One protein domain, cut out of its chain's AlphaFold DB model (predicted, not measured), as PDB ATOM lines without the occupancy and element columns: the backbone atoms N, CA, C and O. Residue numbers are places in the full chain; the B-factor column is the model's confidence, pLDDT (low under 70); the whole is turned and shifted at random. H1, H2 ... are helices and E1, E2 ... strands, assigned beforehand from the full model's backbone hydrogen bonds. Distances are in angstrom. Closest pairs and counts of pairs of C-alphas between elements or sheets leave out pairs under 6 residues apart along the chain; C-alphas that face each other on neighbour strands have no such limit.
ATOM      1  N   ASP A   2       3.601 -22.345   4.271       89.56
ATOM      2  CA  ASP A   2       4.840 -23.153   4.195       89.56
ATOM      3  C   ASP A   2       5.424 -23.469   5.571       89.56
ATOM      4  O   ASP A   2       5.628 -24.632   5.887       89.56
ATOM      5  N   ILE A   3       5.578 -22.454   6.425       92.94
ATOM      6  CA  ILE A   3       6.101 -22.621   7.792       92.94
ATOM      7  C   ILE A   3       5.205 -23.475   8.703       92.94
ATOM      8  O   ILE A   3       5.660 -23.984   9.716       92.94
ATOM      9  N   ALA A   4       3.924 -23.617   8.350       93.62
ATOM     10  CA  ALA A   4       2.933 -24.359   9.126       93.62
ATOM     11  C   ALA A   4       2.527 -25.675   8.459       93.62
ATOM     12  O   ALA A   4       1.573 -26.308   8.899       93.62
ATOM     13  N   ARG A   5       3.223 -26.083   7.390       91.38
ATOM     14  CA  ARG A   5       2.866 -27.254   6.584       91.38
ATOM     15  C   ARG A   5       2.745 -28.506   7.443       91.38
ATOM     16  O   ARG A   5       1.698 -29.137   7.410       91.38
ATOM     17  N   ASP A   6       3.768 -28.782   8.244       91.94
ATOM     18  CA  ASP A   6       3.848 -29.989   9.070       91.94
ATOM     19  C   ASP A   6       2.760 -30.047  10.142       91.94
ATOM     20  O   ASP A   6       2.371 -31.125  10.573       91.94
ATOM     21  N   GLU A   7       2.263 -28.889  10.585       93.25
ATOM     22  CA  GLU A   7       1.175 -28.824  11.559       93.25
ATOM     23  C   GLU A   7      -0.189 -28.964  10.874       93.25
ATOM     24  O   GLU A   7      -1.063 -29.667  11.368       93.25
ATOM     25  N   LEU A   8      -0.364 -28.355   9.699       91.69
ATOM     26  CA  LEU A   8      -1.612 -28.394   8.935       91.69
ATOM     27  C   LEU A   8      -1.889 -29.758   8.285       91.69
ATOM     28  O   LEU A   8      -3.039 -30.051   7.969       91.69
ATOM     29  N   THR A   9      -0.870 -30.593   8.068       90.38
ATOM     30  CA  THR A   9      -1.047 -31.954   7.529       90.38
ATOM     31  C   THR A   9      -1.488 -32.972   8.576       90.38
ATOM     32  O   THR A   9      -1.895 -34.073   8.207       90.38
ATOM     33  N   LYS A  10      -1.415 -32.628   9.865       91.19
ATOM     34  CA  LYS A  10      -1.851 -33.498  10.960       91.19
ATOM     35  C   LYS A  10      -3.370 -33.650  10.998       91.19
ATOM     36  O   LYS A  10      -4.114 -32.825  10.456       91.19
ATOM     37  N   LYS A  11      -3.824 -34.711  11.667       88.50
ATOM     38  CA  LYS A  11      -5.239 -34.916  12.001       88.50
ATOM     39  C   LYS A  11      -5.675 -33.943  13.094       88.50
ATOM     40  O   LYS A  11      -4.846 -33.489  13.874       88.50
ATOM     41  N   LEU A  12      -6.980 -33.680  13.168       84.06
ATOM     42  CA  LEU A  12      -7.594 -32.786  14.158       84.06
ATOM     43  C   LEU A  12      -7.091 -32.993  15.597       84.06
ATOM     44  O   LEU A  12      -6.767 -32.010  16.257       84.06
ATOM     45  N   ASP A  13      -6.960 -34.242  16.044       86.25
ATOM     46  CA  ASP A  13      -6.583 -34.575  17.427       86.25
ATOM     47  C   ASP A  13      -5.103 -34.298  17.757       86.25
ATOM     48  O   ASP A  13      -4.719 -34.213  18.920       86.25
ATOM     49  N   GLU A  14      -4.255 -34.153  16.736       89.50
ATOM     50  CA  GLU A  14      -2.799 -34.001  16.871       89.50
ATOM     51  C   GLU A  14      -2.324 -32.552  16.664       89.50
ATOM     52  O   GLU A  14      -1.128 -32.256  16.788       89.50
ATOM     53  N   ILE A  15      -3.238 -31.649  16.299       90.81
ATOM     54  CA  ILE A  15      -2.928 -30.251  15.999       90.81
ATOM     55  C   ILE A  15      -2.807 -29.449  17.289       90.81
ATOM     56  O   ILE A  15      -3.739 -29.369  18.088       90.81
ATOM     57  N   SER A  16      -1.687 -28.747  17.440       93.56
ATOM     58  CA  SER A  16      -1.530 -27.734  18.482       93.56
ATOM     59  C   SER A  16      -1.962 -26.359  17.969       93.56
ATOM     60  O   SER A  16      -1.299 -25.749  17.124       93.56
ATOM     61  N   VAL A  17      -3.062 -25.835  18.519       92.69
ATOM     62  CA  VAL A  17      -3.548 -24.475  18.215       92.69
ATOM     63  C   VAL A  17      -2.529 -23.416  18.644       92.69
ATOM     64  O   VAL A  17      -2.308 -22.456  17.914       92.69
ATOM     65  N   GLU A  18      -1.851 -23.609  19.777       94.00
ATOM     66  CA  GLU A  18      -0.808 -22.697  20.274       94.00
ATOM     67  C   GLU A  18       0.384 -22.612  19.315       94.00
ATOM     68  O   GLU A  18       0.904 -21.527  19.033       94.00
ATOM     69  N   LYS A  19       0.792 -23.755  18.750       95.12
ATOM     70  CA  LYS A  19       1.846 -23.795  17.736       95.12
ATOM     71  C   LYS A  19       1.400 -23.114  16.445       95.12
ATOM     72  O   LYS A  19       2.172 -22.345  15.876       95.12
ATOM     73  N   LEU A  20       0.168 -23.352  15.990       94.75
ATOM     74  CA  LEU A  20      -0.386 -22.655  14.824       94.75
ATOM     75  C   LEU A  20      -0.471 -21.141  15.044       94.75
ATOM     76  O   LEU A  20      -0.129 -20.391  14.133       94.75
ATOM     77  N   GLN A  21      -0.866 -20.695  16.240       95.50
ATOM     78  CA  GLN A  21      -0.880 -19.280  16.606       95.50
ATOM     79  C   GLN A  21       0.534 -18.696  16.576       95.50
ATOM     80  O   GLN A  21       0.756 -17.695  15.909       95.50
ATOM     81  N   SER A  22       1.513 -19.369  17.183       95.88
ATOM     82  CA  SER A  22       2.913 -18.915  17.173       95.88
ATOM     83  C   SER A  22       3.468 -18.779  15.748       95.88
ATOM     84  O   SER A  22       4.184 -17.831  15.426       95.88
ATOM     85  N   LEU A  23       3.120 -19.718  14.862       96.06
ATOM     86  CA  LEU A  23       3.496 -19.673  13.447       96.06
ATOM     87  C   LEU A  23       2.762 -18.557  12.690       96.06
ATOM     88  O   LEU A  23       3.352 -17.939  11.804       96.06
ATOM     89  N   LEU A  24       1.496 -18.290  13.020       95.06
ATOM     90  CA  LEU A  24       0.743 -17.161  12.474       95.06
ATOM     91  C   LEU A  24       1.387 -15.833  12.886       95.06
ATOM     92  O   LEU A  24       1.666 -15.012  12.016       95.06
ATOM     93  N   ASP A  25       1.705 -15.658  14.166       94.62
ATOM     94  CA  ASP A  25       2.342 -14.449  14.695       94.62
ATOM     95  C   ASP A  25       3.704 -14.211  14.035       94.62
ATOM     96  O   ASP A  25       4.024 -13.094  13.618       94.62
ATOM     97  N   LEU A  26       4.490 -15.279  13.853       95.06
ATOM     98  CA  LEU A  26       5.747 -15.217  13.118       95.06
ATOM     99  C   LEU A  26       5.531 -14.766  11.667       95.06
ATOM    100  O   LEU A  26       6.265 -13.910  11.174       95.06
ATOM    101  N   ALA A  27       4.524 -15.305  10.972       94.50
ATOM    102  CA  ALA A  27       4.206 -14.899   9.603       94.50
ATOM    103  C   ALA A  27       3.758 -13.433   9.517       94.50
ATOM    104  O   ALA A  27       4.160 -12.724   8.597       94.50
ATOM    105  N   LEU A  28       2.955 -12.958  10.470       94.06
ATOM    106  CA  LEU A  28       2.496 -11.569  10.494       94.06
ATOM    107  C   LEU A  28       3.672 -10.607  10.691       94.06
ATOM    108  O   LEU A  28       3.800  -9.641   9.946       94.06
ATOM    109  N   ARG A  29       4.591 -10.927  11.608       94.00
ATOM    110  CA  ARG A  29       5.771 -10.098  11.910       94.00
ATOM    111  C   ARG A  29       6.845 -10.108  10.823       94.00
ATOM    112  O   ARG A  29       7.613  -9.160  10.720       94.00
ATOM    113  N   THR A  30       6.928 -11.172  10.028       94.31
ATOM    114  CA  THR A  30       7.957 -11.329   8.976       94.31
ATOM    115  C   THR A  30       7.495 -10.883   7.589       94.31
ATOM    116  O   THR A  30       8.261 -10.961   6.629       94.31
ATOM    117  N   THR A  31       6.254 -10.415   7.457       92.62
ATOM    118  CA  THR A  31       5.674  -9.968   6.186       92.62
ATOM    119  C   THR A  31       5.285  -8.493   6.240       92.62
ATOM    120  O   THR A  31       5.392  -7.839   7.275       92.62
ATOM    121  N   ALA A  32       4.786  -7.957   5.122       91.75
ATOM    122  CA  ALA A  32       4.259  -6.593   5.064       91.75
ATOM    123  C   ALA A  32       3.088  -6.343   6.041       91.75
ATOM    124  O   ALA A  32       2.790  -5.191   6.341       91.75
ATOM    125  N   ALA A  33       2.457  -7.402   6.567       91.25
ATOM    126  CA  ALA A  33       1.410  -7.300   7.581       91.25
ATOM    127  C   ALA A  33       1.906  -6.691   8.904       91.25
ATOM    128  O   ALA A  33       1.103  -6.132   9.640       91.25
ATOM    129  N   ALA A  34       3.214  -6.721   9.182       92.50
ATOM    130  CA  ALA A  34       3.799  -6.107  10.373       92.50
ATOM    131  C   ALA A  34       3.566  -4.586  10.454       92.50
ATOM    132  O   ALA A  34       3.639  -4.009  11.535       92.50
ATOM    133  N   ALA A  35       3.298  -3.933   9.317       92.88
ATOM    134  CA  ALA A  35       2.988  -2.507   9.262       92.88
ATOM    135  C   ALA A  35       1.534  -2.180   9.655       92.88
ATOM    136  O   ALA A  35       1.231  -1.013   9.898       92.88
ATOM    137  N   ASP A  36       0.638  -3.171   9.704       91.38
ATOM    138  CA  ASP A  36      -0.756  -2.979  10.104       91.38
ATOM    139  C   ASP A  36      -0.851  -2.903  11.640       91.38
ATOM    140  O   ASP A  36      -0.534  -3.885  12.312       91.38
ATOM    141  N   PRO A  37      -1.309  -1.788  12.237       90.38
ATOM    142  CA  PRO A  37      -1.452  -1.665  13.690       90.38
ATOM    143  C   PRO A  37      -2.385  -2.708  14.321       90.38
ATOM    144  O   PRO A  37      -2.302  -2.961  15.520       90.38
ATOM    145  N   CYS A  38      -3.274  -3.302  13.528       88.88
ATOM    146  CA  CYS A  38      -4.308  -4.222  13.977       88.88
ATOM    147  C   CYS A  38      -3.947  -5.703  13.762       88.88
ATOM    148  O   CYS A  38      -4.770  -6.578  14.040       88.88
ATOM    149  N   HIS A  39      -2.737  -6.018  13.282       87.75
ATOM    150  CA  HIS A  39      -2.355  -7.402  12.973       87.75
ATOM    151  C   HIS A  39      -2.408  -8.340  14.196       87.75
ATOM    152  O   HIS A  39      -2.683  -9.525  14.032       87.75
ATOM    153  N   GLU A  40      -2.205  -7.822  15.414       88.44
ATOM    154  CA  GLU A  40      -2.240  -8.606  16.661       88.44
ATOM    155  C   GLU A  40      -3.651  -9.060  17.078       88.44
ATOM    156  O   GLU A  40      -3.791  -9.968  17.897       88.44
ATOM    157  N   ASP A  41      -4.714  -8.464  16.528       92.69
ATOM    158  CA  ASP A  41      -6.086  -8.901  16.808       92.69
ATOM    159  C   ASP A  41      -6.480 -10.142  15.965       92.69
ATOM    160  O   ASP A  41      -7.548 -10.729  16.183       92.69
ATOM    161  N   LEU A  42      -5.629 -10.584  15.027       93.69
ATOM    162  CA  LEU A  42      -5.828 -11.799  14.236       93.69
ATOM    163  C   LEU A  42      -5.381 -13.049  15.012       93.69
ATOM    164  O   LEU A  42      -4.249 -13.165  15.469       93.69
ATOM    165  N   THR A  43      -6.267 -14.033  15.107       93.81
ATOM    166  CA  THR A  43      -6.037 -15.283  15.840       93.81
ATOM    167  C   THR A  43      -6.318 -16.495  14.963       93.81
ATOM    168  O   THR A  43      -7.125 -16.451  14.035       93.81
ATOM    169  N   CYS A  44      -5.640 -17.597  15.248       92.12
ATOM    170  CA  CYS A  44      -5.873 -18.887  14.629       92.12
ATOM    171  C   CYS A  44      -7.013 -19.614  15.348       92.12
ATOM    172  O   CYS A  44      -7.069 -19.654  16.576       92.12
ATOM    173  N   CYS A  45      -7.888 -20.266  14.586       88.25
ATOM    174  CA  CYS A  45      -8.824 -21.242  15.119       88.25
ATOM    175  C   CYS A  45      -8.858 -22.506  14.253       88.25
ATOM    176  O   CYS A  45      -8.620 -22.474  13.046       88.25
ATOM    177  N   VAL A  46      -9.150 -23.636  14.895       88.44
ATOM    178  CA  VAL A  46      -9.353 -24.924  14.230       88.44
ATOM    179  C   VAL A  46     -10.825 -25.279  14.384       88.44
ATOM    180  O   VAL A  46     -11.342 -25.390  15.492       88.44
ATOM    181  N   GLU A  47     -11.519 -25.379  13.260       85.69
ATOM    182  CA  GLU A  47     -12.940 -25.711  13.212       85.69
ATOM    183  C   GLU A  47     -13.150 -27.215  13.401       85.69
ATOM    184  O   GLU A  47     -12.342 -28.029  12.967       85.69
ATOM    185  N   THR A  48     -14.276 -27.609  13.989       81.69
ATOM    186  CA  THR A  48     -14.600 -29.030  14.209       81.69
ATOM    187  C   THR A  48     -15.120 -29.735  12.955       81.69
ATOM    188  O   THR A  48     -15.280 -30.951  12.940       81.69
ATOM    189  N   SER A  49     -15.407 -28.984  11.889       81.38
ATOM    190  CA  SER A  49     -15.949 -29.514  10.636       81.38
ATOM    191  C   SER A  49     -15.295 -28.879   9.412       81.38
ATOM    192  O   SER A  49     -14.844 -27.726   9.439       81.38
ATOM    193  N   SER A  50     -15.259 -29.633   8.312       82.12
ATOM    194  CA  SER A  50     -14.776 -29.146   7.019       82.12
ATOM    195  C   SER A  50     -15.698 -28.063   6.447       82.12
ATOM    196  O   SER A  50     -16.868 -27.940   6.823       82.12
ATOM    197  N   LEU A  51     -15.173 -27.267   5.511       80.56
ATOM    198  CA  LEU A  51     -15.930 -26.188   4.870       80.56
ATOM    199  C   LEU A  51     -17.212 -26.718   4.209       80.56
ATOM    200  O   LEU A  51     -18.266 -26.105   4.338       80.56
ATOM    201  N   LEU A  52     -17.136 -27.879   3.556       76.94
ATOM    202  CA  LEU A  52     -18.274 -28.505   2.880       76.94
ATOM    203  C   LEU A  52     -19.366 -28.931   3.861       76.94
ATOM    204  O   LEU A  52     -20.536 -28.643   3.616       76.94
ATOM    205  N   LYS A  53     -18.993 -29.548   4.992       78.81
ATOM    206  CA  LYS A  53     -19.949 -29.908   6.052       78.81
ATOM    207  C   LYS A  53     -20.623 -28.653   6.620       78.81
ATOM    208  O   LYS A  53     -21.843 -28.626   6.763       78.81
ATOM    209  N   LYS A  54     -19.858 -27.577   6.844       78.88
ATOM    210  CA  LYS A  54     -20.381 -26.281   7.318       78.88
ATOM    211  C   LYS A  54     -21.318 -25.608   6.303       78.88
ATOM    212  O   LYS A  54     -22.304 -24.998   6.699       78.88
ATOM    213  N   LEU A  55     -21.049 -25.726   5.002       77.50
ATOM    214  CA  LEU A  55     -21.928 -25.201   3.947       77.50
ATOM    215  C   LEU A  55     -23.202 -26.042   3.770       77.50
ATOM    216  O   LEU A  55     -24.268 -25.478   3.523       77.50
ATOM    217  N   GLY A  56     -23.112 -27.367   3.924       73.12
ATOM    218  CA  GLY A  56     -24.266 -28.269   3.888       73.12
ATOM    219  C   GLY A  56     -25.288 -27.937   4.976       73.12
ATOM    220  O   GLY A  56     -26.450 -27.679   4.671       73.12
ATOM    221  N   THR A  57     -24.835 -27.808   6.227       76.94
ATOM    222  CA  THR A  57     -25.721 -27.489   7.362       76.94
ATOM    223  C   THR A  57     -26.371 -26.109   7.253       76.94
ATOM    224  O   THR A  57     -27.527 -25.940   7.644       76.94
ATOM    225  N   LEU A  58     -25.670 -25.113   6.696       73.88
ATOM    226  CA  LEU A  58     -26.245 -23.787   6.442       73.88
ATOM    227  C   LEU A  58     -27.377 -23.842   5.408       73.88
ATOM    228  O   LEU A  58     -28.403 -23.188   5.589       73.88
ATOM    229  N   LYS A  59     -27.216 -24.652   4.360       68.00
ATOM    230  CA  LYS A  59     -28.210 -24.815   3.295       68.00
ATOM    231  C   LYS A  59     -29.464 -25.550   3.768       68.00
ATOM    232  O   LYS A  59     -30.569 -25.174   3.378       68.00
ATOM    233  N   ASP A  60     -29.311 -26.567   4.611       62.31
ATOM    234  CA  ASP A  60     -30.455 -27.304   5.162       62.31
ATOM    235  C   ASP A  60     -31.272 -26.435   6.125       62.31
ATOM    236  O   ASP A  60     -32.491 -26.563   6.202       62.31
ATOM    237  N   ARG A  61     -30.639 -25.451   6.774       59.06
ATOM    238  CA  ARG A  61     -31.341 -24.479   7.623       59.06
ATOM    239  C   ARG A  61     -32.215 -23.494   6.840       59.06
ATOM    240  O   ARG A  61     -33.182 -22.980   7.394       59.06
ATOM    241  N   GLU A  62     -31.905 -23.247   5.567       57.22
ATOM    242  CA  GLU A  62     -32.731 -22.430   4.664       57.22
ATOM    243  C   GLU A  62     -33.884 -23.229   4.025       57.22
ATOM    244  O   GLU A  62     -34.850 -22.642   3.536       57.22
ATOM    245  N   LYS A  63     -33.828 -24.567   4.057       53.47
ATOM    246  CA  LYS A  63     -34.880 -25.464   3.561       53.47
ATOM    247  C   LYS A  63     -35.597 -26.131   4.732       53.47
ATOM    248  O   LYS A  63     -35.230 -27.211   5.171       53.47
ATOM    249  N   SER A  64     -36.665 -25.519   5.226       47.09
ATOM    250  CA  SER A  64     -37.531 -26.125   6.240       47.09
ATOM    251  C   SER A  64     -38.139 -27.460   5.768       47.09
ATOM    252  O   SER A  64     -39.157 -27.474   5.079       47.09
ATOM    253  N   VAL A  77     -13.665 -39.347   6.886       55.59
ATOM    254  CA  VAL A  77     -12.718 -38.625   6.037       55.59
ATOM    255  C   VAL A  77     -11.783 -37.943   7.017       55.59
ATOM    256  O   VAL A  77     -12.239 -37.155   7.840       55.59
ATOM    257  N   SER A  78     -10.513 -38.341   7.025       65.19
ATOM    258  CA  SER A  78      -9.546 -37.868   8.008       65.19
ATOM    259  C   SER A  78      -9.325 -36.376   7.776       65.19
ATOM    260  O   SER A  78      -8.474 -35.995   6.970       65.19
ATOM    261  N   ILE A  79     -10.144 -35.548   8.423       76.75
ATOM    262  CA  ILE A  79     -10.127 -34.103   8.262       76.75
ATOM    263  C   ILE A  79      -8.786 -33.618   8.812       76.75
ATOM    264  O   ILE A  79      -8.449 -33.834   9.979       76.75
ATOM    265  N   THR A  80      -7.993 -33.013   7.935       86.19
ATOM    266  CA  THR A  80      -6.675 -32.482   8.288       86.19
ATOM    267  C   THR A  80      -6.791 -31.041   8.761       86.19
ATOM    268  O   THR A  80      -7.772 -30.354   8.463       86.19
ATOM    269  N   GLY A  81      -5.751 -30.554   9.437       84.81
ATOM    270  CA  GLY A  81      -5.640 -29.151   9.839       84.81
ATOM    271  C   GLY A  81      -5.830 -28.175   8.689       84.81
ATOM    272  O   GLY A  81      -6.378 -27.097   8.873       84.81
ATOM    273  N   LEU A  82      -5.453 -28.559   7.476       86.50
ATOM    274  CA  LEU A  82      -5.651 -27.751   6.285       86.50
ATOM    275  C   LEU A  82      -7.133 -27.463   5.985       86.50
ATOM    276  O   LEU A  82      -7.468 -26.369   5.531       86.50
ATOM    277  N   GLU A  83      -8.020 -28.430   6.214       83.31
ATOM    278  CA  GLU A  83      -9.455 -28.281   5.944       83.31
ATOM    279  C   GLU A  83     -10.184 -27.520   7.053       83.31
ATOM    280  O   GLU A  83     -11.241 -26.923   6.814       83.31
ATOM    281  N   THR A  84      -9.634 -27.543   8.265       87.19
ATOM    282  CA  THR A  84     -10.257 -27.009   9.484       87.19
ATOM    283  C   THR A  84      -9.656 -25.696   9.947       87.19
ATOM    284  O   THR A  84     -10.309 -24.973  10.696       87.19
ATOM    285  N   PHE A  85      -8.468 -25.344   9.465       92.06
ATOM    286  CA  PHE A  85      -7.829 -24.070   9.747       92.06
ATOM    287  C   PHE A  85      -8.725 -22.905   9.330       92.06
ATOM    288  O   PHE A  85      -9.231 -22.829   8.204       92.06
ATOM    289  N   SER A  86      -8.901 -21.966  10.247       92.88
ATOM    290  CA  SER A  86      -9.590 -20.715  10.011       92.88
ATOM    291  C   SER A  86      -8.915 -19.591  10.790       92.88
ATOM    292  O   SER A  86      -8.074 -19.811  11.663       92.88
ATOM    293  N   LEU A  87      -9.271 -18.367  10.428       93.50
ATOM    294  CA  LEU A  87      -8.824 -17.171  11.118       93.50
ATOM    295  C   LEU A  87      -9.999 -16.592  11.888       93.50
ATOM    296  O   LEU A  87     -11.128 -16.548  11.402       93.50
ATOM    297  N   ASN A  88      -9.732 -16.117  13.089       93.12
ATOM    298  CA  ASN A  88     -10.660 -15.332  13.870       93.12
ATOM    299  C   ASN A  88     -10.061 -13.948  14.108       93.12
ATOM    300  O   ASN A  88      -8.846 -13.767  14.060       93.12
ATOM    301  N   TYR A  89     -10.910 -12.959  14.348       94.12
ATOM    302  CA  TYR A  89     -10.472 -11.584  14.515       94.12
ATOM    303  C   TYR A  89     -11.135 -10.974  15.747       94.12
ATOM    304  O   TYR A  89     -12.360 -11.010  15.899       94.12
ATOM    305  N   LYS A  90     -10.317 -10.456  16.666       92.94
ATOM    306  CA  LYS A  90     -10.764  -9.923  17.950       92.94
ATOM    307  C   LYS A  90     -11.281  -8.500  17.778       92.94
ATOM    308  O   LYS A  90     -10.528  -7.534  17.763       92.94
ATOM    309  N   ILE A  91     -12.600  -8.365  17.720       92.06
ATOM    310  CA  ILE A  91     -13.252  -7.066  17.539       92.06
ATOM    311  C   ILE A  91     -13.648  -6.487  18.887       92.06
ATOM    312  O   ILE A  91     -14.461  -7.061  19.612       92.06
TER     313      ILE A  91
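Overview. This is residues 2 to 64 and 77 to 91 of the 235 residues of the protein "Gamma-tubulin complex component" of Pyrus ussuriensis x Pyrus communis (UniProt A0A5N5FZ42). Two short antiparallel strands, E1 and E2, make a small ribbon in the middle, with the longest helix, H2, packed on E1. The short helices H1 and H5 meet near the end of the ribbon where E1 ends and E2 begins, H3 lies beyond the last turn of H2, and H4 leads away as an arm; residues 53 to 64, of which 53 to 62 belong to H4, stick out free. The printed part has 78 residues, with five named helices and two named strands in the order H1, H2, H3, E1, H4, H5, E2, and its class is mixed, helices and strands. The whole is loose, with a radius of gyration of the C-alphas of 14.9 A, and elongated, spanning 47 by 28 by 17 A.

Arrangement. H1, residues 5 to 8, and H5, residues 81 to 84, only just touch, with 3 pairs of C-alphas within 8 A; the closest are those of Leu 8 and Gly 81, 4.2 A apart. H2, residues 17 to 30, is close to H1 but not clearly touching it, the closest C-alphas being those of Glu 7 and Leu 20, 7.2 A apart. H3, residues 32 to 35, is close to H2 but not clearly touching it, with the closest C-alphas, those of Leu 28 and Ala 34, 5.6 A apart. E1, residues 42 to 46, has 8 pairs of C-alphas within 8 A with H2, the closest those of Gln 21 and Cys 44, 5.4 A apart. E2, residues 85 to 89, is the antiparallel neighbour of E1, at 145 degrees between their directions; N 43 and O 88 are 2.8 A apart and N 86 and O 45 are 2.9 A apart, both within hydrogen-bond range. H4, residues 51 to 62, touches no helix and is apart from H2 and E2. In H2 every O i to N i+4 pair is within hydrogen-bond range, in H4 7 of 8 are, and H1, H3 and H5 are too short for such a pair.

Along the chain. H1 begins at C-alpha 5, (2.866, -27.254, 6.584). H2 measures 19.8 A from first to last C-alpha, H4 17.2 A, and E1 and E2 13.6 A each. H4 ends at C-alpha 62, (-32.731, -22.430, 4.664), and E2 at C-alpha 89, (-10.472, -11.584, 14.515).

Size, cuts and confidence. The two C-alphas farthest apart are those of Thr 30 and Ser 64, 47.9 A. Without residues 53 to 64 the body spans 39 by 25 by 18 A. Residues 65 to 76 are not printed, and C-alphas 64 and 77 are 27.8 A apart across this cut, which lies between H4 and H5. Of the links that are printed whole, none is long. Mean pLDDT of the printed part is 86.1; residues 59 to 64 and 77 to 78 are under 70.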